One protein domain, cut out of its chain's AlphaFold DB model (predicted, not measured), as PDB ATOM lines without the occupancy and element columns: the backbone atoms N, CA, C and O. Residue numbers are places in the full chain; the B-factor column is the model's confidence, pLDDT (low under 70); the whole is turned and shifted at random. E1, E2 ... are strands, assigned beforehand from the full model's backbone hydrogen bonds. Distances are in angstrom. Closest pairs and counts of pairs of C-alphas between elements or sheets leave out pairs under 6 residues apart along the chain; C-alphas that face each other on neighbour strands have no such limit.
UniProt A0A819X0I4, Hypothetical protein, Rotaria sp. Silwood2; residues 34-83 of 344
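Overview. This is residues 34 to 83 of the 344 residues of the protein "Hypothetical protein" of Rotaria sp. Silwood2 (UniProt A0A819X0I4). Two separate strand hairpins follow one another along a flat domain: a long one, E1 with E2, whose tip at residues 43 to 48 sticks out, and a small one, E3 with E4, with the short strand E5 near E3. A looped stretch without a named element, residues 54 to 66, joins the hairpins. The printed part has 50 residues, with no named helix and five named strands in the order E1 E2 E3 E4 E5; both two-stranded sheets are antiparallel. The class is all strand, though named elements hold 24 of the 50 residues; the whole is only just loose, close to compact, with a radius of gyration of the C-alphas of 12.0 A and spans of 37 by 26 by 13 A.

Along the chain. Find C-alpha 37 at (12.615, -44.867, -39.518); from there E1 runs 19.8 A through residues 37 to 44. E2, residues 47 to 53, runs 19.5 A to C-alpha 53 at (14.284, -49.266, -42.106). Further on come E3, residues 67 to 69, 6.4 A, and E4, residues 73 to 75, 6.6 A. E5, residues 80 to 82, 6.7 A, ends at C-alpha 82 (36.018, -56.793, -40.458).

Arrangement. Look first at the hairpin of E1 and E2, antiparallel at 159 degrees: N 39 and O 51 are within hydrogen-bond range at 2.9 A. In the hairpin of E3 and E4, antiparallel at 147 degrees, N 75 and O 67 are 2.8 A apart. E5 pairs with no named strand; its closest C-alphas to E3 are those of Cys 69 and Cys 81, 5.2 A. E4 and E5 meet only through their link. E1 and E2 are apart from E3, E4 and E5.

Size, cuts and confidence. The farthest C-alphas, those of Ser 46 and Gly 83, are 37.3 A apart. The printed part has no cut; the link from E2 to E3 is long, the others tight. Confidence is under 70 at residues 34 to 35 and 61 to 62.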
ATOM      1  N   GLY A  34       4.523 -51.322 -38.499       60.00
ATOM      2  CA  GLY A  34       5.728 -51.327 -37.670       60.00
ATOM      3  C   GLY A  34       6.391 -49.953 -37.699       60.00
ATOM      4  O   GLY A  34       6.440 -49.304 -38.738       60.00
ATOM      5  N   LYS A  35       6.883 -49.469 -36.556       66.12
ATOM      6  CA  LYS A  35       7.512 -48.142 -36.438       66.12
ATOM      7  C   LYS A  35       8.797 -48.082 -37.281       66.12
ATOM      8  O   LYS A  35       9.869 -48.455 -36.825       66.12
ATOM      9  N   GLN A  36       8.698 -47.661 -38.534       73.94
ATOM     10  CA  GLN A  36       9.843 -47.529 -39.436       73.94
ATOM     11  C   GLN A  36      10.526 -46.169 -39.251       73.94
ATOM     12  O   GLN A  36       9.881 -45.173 -38.925       73.94
ATOM     13  N   LYS A  37      11.843 -46.114 -39.471       78.06
ATOM     14  CA  LYS A  37      12.615 -44.867 -39.518       78.06
ATOM     15  C   LYS A  37      13.078 -44.595 -40.942       78.06
ATOM     16  O   LYS A  37      13.594 -45.490 -41.607       78.06
ATOM     17  N   CYS A  38      12.901 -43.353 -41.387       78.69
ATOM     18  CA  CYS A  38      13.471 -42.879 -42.643       78.69
ATOM     19  C   CYS A  38      14.997 -42.823 -42.499       78.69
ATOM     20  O   CYS A  38      15.497 -42.255 -41.526       78.69
ATOM     21  N   CYS A  39      15.714 -43.420 -43.450       77.69
ATOM     22  CA  CYS A  39      17.177 -43.459 -43.474       77.69
ATOM     23  C   CYS A  39      17.779 -42.571 -44.563       77.69
ATOM     24  O   CYS A  39      18.790 -41.915 -44.334       77.69
ATOM     25  N   SER A  40      17.165 -42.544 -45.743       78.69
ATOM     26  CA  SER A  40      17.557 -41.657 -46.836       78.69
ATOM     27  C   SER A  40      16.329 -41.288 -47.665       78.69
ATOM     28  O   SER A  40      15.352 -42.038 -47.740       78.69
ATOM     29  N   ALA A  41      16.364 -40.115 -48.282       76.38
ATOM     30  CA  ALA A  41      15.347 -39.680 -49.224       76.38
ATOM     31  C   ALA A  41      15.991 -38.784 -50.284       76.38
ATOM     32  O   ALA A  41      16.863 -37.976 -49.967       76.38
ATOM     33  N   GLY A  42      15.587 -38.941 -51.542       76.06
ATOM     34  CA  GLY A  42      16.155 -38.166 -52.640       76.06
ATOM     35  C   GLY A  42      15.534 -38.478 -53.996       76.06
ATOM     36  O   GLY A  42      14.760 -39.424 -54.152       76.06
ATOM     37  N   LEU A  43      15.877 -37.664 -54.994       76.25
ATOM     38  CA  LEU A  43      15.441 -37.862 -56.375       76.25
ATOM     39  C   LEU A  43      16.327 -38.900 -57.074       76.25
ATOM     40  O   LEU A  43      17.547 -38.754 -57.128       76.25
ATOM     41  N   VAL A  44      15.706 -39.924 -57.657       73.88
ATOM     42  CA  VAL A  44      16.346 -40.889 -58.557       73.88
ATOM     43  C   VAL A  44      15.696 -40.725 -59.929       73.88
ATOM     44  O   VAL A  44      14.594 -41.214 -60.175       73.88
ATOM     45  N   GLY A  45      16.353 -39.974 -60.817       81.06
ATOM     46  CA  GLY A  45      15.733 -39.501 -62.056       81.06
ATOM     47  C   GLY A  45      14.661 -38.448 -61.762       81.06
ATOM     48  O   GLY A  45      14.950 -37.439 -61.126       81.06
ATOM     49  N   SER A  46      13.426 -38.683 -62.215       78.56
ATOM     50  CA  SER A  46      12.263 -37.820 -61.944       78.56
ATOM     51  C   SER A  46      11.401 -38.285 -60.762       78.56
ATOM     52  O   SER A  46      10.379 -37.663 -60.482       78.56
ATOM     53  N   GLU A  47      11.768 -39.378 -60.089       72.12
ATOM     54  CA  GLU A  47      11.007 -39.938 -58.967       72.12
ATOM     55  C   GLU A  47      11.674 -39.623 -57.627       72.12
ATOM     56  O   GLU A  47      12.873 -39.839 -57.451       72.12
ATOM     57  N   TYR A  48      10.886 -39.162 -56.654       76.06
ATOM     58  CA  TYR A  48      11.328 -39.019 -55.269       76.06
ATOM     59  C   TYR A  48      11.206 -40.366 -54.555       76.06
ATOM     60  O   TYR A  48      10.102 -40.892 -54.406       76.06
ATOM     61  N   LYS A  49      12.334 -40.938 -54.130       78.19
ATOM     62  CA  LYS A  49      12.389 -42.221 -53.420       78.19
ATOM     63  C   LYS A  49      12.779 -42.002 -51.967       78.19
ATOM     64  O   LYS A  49      13.687 -41.232 -51.667       78.19
ATOM     65  N   VAL A  50      12.093 -42.717 -51.078       79.06
ATOM     66  CA  VAL A  50      12.356 -42.737 -49.636       79.06
ATOM     67  C   VAL A  50      12.748 -44.153 -49.246       79.06
ATOM     68  O   VAL A  50      12.078 -45.113 -49.631       79.06
ATOM     69  N   HIS A  51      13.828 -44.286 -48.487       83.31
ATOM     70  CA  HIS A  51      14.274 -45.551 -47.935       83.31
ATOM     71  C   HIS A  51      14.009 -45.603 -46.429       83.31
ATOM     72  O   HIS A  51      14.444 -44.735 -45.667       83.31
ATOM     73  N   CYS A  52      13.298 -46.646 -46.009       82.56
ATOM     74  CA  CYS A  52      12.798 -46.819 -44.654       82.56
ATOM     75  C   CYS A  52      13.309 -48.133 -44.066       82.56
ATOM     76  O   CYS A  52      13.161 -49.183 -44.691       82.56
ATOM     77  N   CYS A  53      13.843 -48.085 -42.844       81.19
ATOM     78  CA  CYS A  53      14.284 -49.266 -42.106       81.19
ATOM     79  C   CYS A  53      13.359 -49.584 -40.918       81.19
ATOM     80  O   CYS A  53      12.780 -48.666 -40.327       81.19
ATOM     81  N   PRO A  54      13.219 -50.865 -40.528       81.56
ATOM     82  CA  PRO A  54      12.476 -51.257 -39.325       81.56
ATOM     83  C   PRO A  54      13.054 -50.659 -38.030       81.56
ATOM     84  O   PRO A  54      14.249 -50.368 -37.949       81.56
ATOM     85  N   GLU A  55      12.227 -50.520 -36.985       73.94
ATOM     86  CA  GLU A  55      12.684 -50.053 -35.665       73.94
ATOM     87  C   GLU A  55      13.816 -50.940 -35.115       73.94
ATOM     88  O   GLU A  55      13.736 -52.167 -35.150       73.94
ATOM     89  N   GLY A  56      14.878 -50.319 -34.591       71.12
ATOM     90  CA  GLY A  56      16.032 -51.020 -34.010       71.12
ATOM     91  C   GLY A  56      17.138 -51.402 -35.001       71.12
ATOM     92  O   GLY A  56      18.169 -51.924 -34.580       71.12
ATOM     93  N   LYS A  57      16.962 -51.122 -36.296       75.56
ATOM     94  CA  LYS A  57      17.994 -51.302 -37.326       75.56
ATOM     95  C   LYS A  57      18.821 -50.030 -37.556       75.56
ATOM     96  O   LYS A  57      18.333 -48.922 -37.333       75.56
ATOM     97  N   VAL A  58      20.074 -50.197 -37.989       74.38
ATOM     98  CA  VAL A  58      21.010 -49.096 -38.275       74.38
ATOM     99  C   VAL A  58      20.973 -48.779 -39.768       74.38
ATOM    100  O   VAL A  58      21.123 -49.681 -40.589       74.38
ATOM    101  N   CYS A  59      20.786 -47.503 -40.108       76.94
ATOM    102  CA  CYS A  59      20.907 -47.019 -41.480       76.94
ATOM    103  C   CYS A  59      22.379 -47.077 -41.913       76.94
ATOM    104  O   CYS A  59      23.235 -46.505 -41.237       76.94
ATOM    105  N   CYS A  60      22.667 -47.733 -43.034       76.69
ATOM    106  CA  CYS A  60      23.995 -47.754 -43.650       76.69
ATOM    107  C   CYS A  60      23.951 -47.171 -45.068       76.69
ATOM    108  O   CYS A  60      22.869 -47.003 -45.640       76.69
ATOM    109  N   GLY A  61      25.127 -46.917 -45.651       69.12
ATOM    110  CA  GLY A  61      25.261 -46.654 -47.086       69.12
ATOM    111  C   GLY A  61      24.526 -47.690 -47.954       69.12
ATOM    112  O   GLY A  61      24.291 -48.823 -47.528       69.12
ATOM    113  N   ASP A  62      24.132 -47.272 -49.161       66.94
ATOM    114  CA  ASP A  62      23.419 -48.089 -50.157       66.94
ATOM    115  C   ASP A  62      22.036 -48.611 -49.729       66.94
ATOM    116  O   ASP A  62      21.626 -49.700 -50.127       66.94
ATOM    117  N   ASN A  63      21.271 -47.817 -48.965       73.00
ATOM    118  CA  ASN A  63      19.890 -48.152 -48.581       73.00
ATOM    119  C   ASN A  63      19.802 -49.497 -47.835       73.00
ATOM    120  O   ASN A  63      19.000 -50.376 -48.163       73.00
ATOM    121  N   CYS A  64      20.678 -49.668 -46.848       77.50
ATOM    122  CA  CYS A  64      20.791 -50.890 -46.073       77.50
ATOM    123  C   CYS A  64      20.284 -50.721 -44.640       77.50
ATOM    124  O   CYS A  64      20.570 -49.722 -43.977       77.50
ATOM    125  N   CYS A  65      19.586 -51.755 -44.161       80.00
ATOM    126  CA  CYS A  65      18.920 -51.801 -42.859       80.00
ATOM    127  C   CYS A  65      19.418 -52.933 -41.948       80.00
ATOM    128  O   CYS A  65      18.704 -53.320 -41.027       80.00
ATOM    129  N   ASP A  66      20.576 -53.534 -42.217       79.62
ATOM    130  CA  ASP A  66      21.086 -54.667 -41.435       79.62
ATOM    131  C   ASP A  66      22.429 -54.345 -40.768       79.62
ATOM    132  O   ASP A  66      22.479 -53.515 -39.859       79.62
ATOM    133  N   VAL A  67      23.503 -55.038 -41.147       79.31
ATOM    134  CA  VAL A  67      24.823 -54.890 -40.530       79.31
ATOM    135  C   VAL A  67      25.573 -53.794 -41.275       79.31
ATOM    136  O   VAL A  67      25.802 -53.925 -42.473       79.31
ATOM    137  N   CYS A  68      25.959 -52.731 -40.572       80.00
ATOM    138  CA  CYS A  68      26.727 -51.631 -41.149       80.00
ATOM    139  C   CYS A  68      28.179 -51.687 -40.681       80.00
ATOM    140  O   CYS A  68      28.464 -51.468 -39.502       80.00
ATOM    141  N   CYS A  69      29.092 -51.976 -41.605       77.88
ATOM    142  CA  CYS A  69      30.523 -52.037 -41.332       77.88
ATOM    143  C   CYS A  69      31.215 -50.775 -41.845       77.88
ATOM    144  O   CYS A  69      30.973 -50.344 -42.972       77.88
ATOM    145  N   ASP A  70      32.058 -50.175 -40.998       75.75
ATOM    146  CA  ASP A  70      32.810 -48.942 -41.278       75.75
ATOM    147  C   ASP A  70      31.948 -47.800 -41.866       75.75
ATOM    148  O   ASP A  70      32.409 -46.990 -42.667       75.75
ATOM    149  N   GLY A  71      30.668 -47.746 -41.478       71.06
ATOM    150  CA  GLY A  71      29.710 -46.697 -41.846       71.06
ATOM    151  C   GLY A  71      29.105 -46.793 -43.251       71.06
ATOM    152  O   GLY A  71      28.062 -46.190 -43.485       71.06
ATOM    153  N   ASN A  72      29.699 -47.567 -44.164       75.31
ATOM    154  CA  ASN A  72      29.312 -47.559 -45.581       75.31
ATOM    155  C   ASN A  72      29.061 -48.940 -46.193       75.31
ATOM    156  O   ASN A  72      28.575 -49.001 -47.317       75.31
ATOM    157  N   VAL A  73      29.392 -50.042 -45.511       77.69
ATOM    158  CA  VAL A  73      29.301 -51.377 -46.119       77.69
ATOM    159  C   VAL A  73      28.164 -52.185 -45.503       77.69
ATOM    160  O   VAL A  73      28.166 -52.470 -44.305       77.69
ATOM    161  N   CYS A  74      27.206 -52.566 -46.349       78.88
ATOM    162  CA  CYS A  74      26.021 -53.329 -45.972       78.88
ATOM    163  C   CYS A  74      26.264 -54.842 -45.949       78.88
ATOM    164  O   CYS A  74      26.586 -55.445 -46.975       78.88
ATOM    165  N   GLY A  75      26.048 -55.474 -44.795       76.00
ATOM    166  CA  GLY A  75      26.059 -56.924 -44.621       76.00
ATOM    167  C   GLY A  75      24.669 -57.507 -44.411       76.00
ATOM    168  O   GLY A  75      23.815 -56.897 -43.772       76.00
ATOM    169  N   ALA A  76      24.467 -58.730 -44.904       78.62
ATOM    170  CA  ALA A  76      23.248 -59.493 -44.656       78.62
ATOM    171  C   ALA A  76      23.069 -59.782 -43.153       78.62
ATOM    172  O   ALA A  76      24.053 -59.856 -42.407       78.62
ATOM    173  N   ALA A  77      21.833 -60.005 -42.704       74.50
ATOM    174  CA  ALA A  77      21.540 -60.386 -41.322       74.50
ATOM    175  C   ALA A  77      22.440 -61.539 -40.814       74.50
ATOM    176  O   ALA A  77      22.582 -62.578 -41.461       74.50
ATOM    177  N   GLY A  78      23.057 -61.345 -39.643       74.31
ATOM    178  CA  GLY A  78      23.971 -62.309 -39.013       74.31
ATOM    179  C   GLY A  78      25.432 -62.236 -39.474       74.31
ATOM    180  O   GLY A  78      26.257 -62.989 -38.957       74.31
ATOM    181  N   SER A  79      25.756 -61.354 -40.422       83.31
ATOM    182  CA  SER A  79      27.133 -61.079 -40.849       83.31
ATOM    183  C   SER A  79      27.935 -60.350 -39.764       83.31
ATOM    184  O   SER A  79      27.361 -59.677 -38.910       83.31
ATOM    185  N   ASN A  80      29.265 -60.445 -39.821       84.06
ATOM    186  CA  ASN A  80      30.169 -59.736 -38.909       84.06
ATOM    187  C   ASN A  80      31.083 -58.773 -39.667       84.06
ATOM    188  O   ASN A  80      31.520 -59.068 -40.781       84.06
ATOM    189  N   CYS A  81      31.407 -57.646 -39.038       81.06
ATOM    190  CA  CYS A  81      32.309 -56.653 -39.607       81.06
ATOM    191  C   CYS A  81      33.781 -57.025 -39.411       81.06
ATOM    192  O   CYS A  81      34.196 -57.432 -38.325       81.06
ATOM    193  N   CYS A  82      34.563 -56.835 -40.469       80.12
ATOM    194  CA  CYS A  82      36.018 -56.793 -40.458       80.12
ATOM    195  C   CYS A  82      36.481 -55.352 -40.701       80.12
ATOM    196  O   CYS A  82      35.831 -54.615 -41.442       80.12
ATOM    197  N   GLY A  83      37.639 -54.978 -40.154       74.25
ATOM    198  CA  GLY A  83      38.247 -53.681 -40.461       74.25
ATOM    199  C   GLY A  83      38.540 -53.518 -41.959       74.25
ATOM    200  O   GLY A  83      38.931 -54.479 -42.629       74.25
TER     201      GLY A  83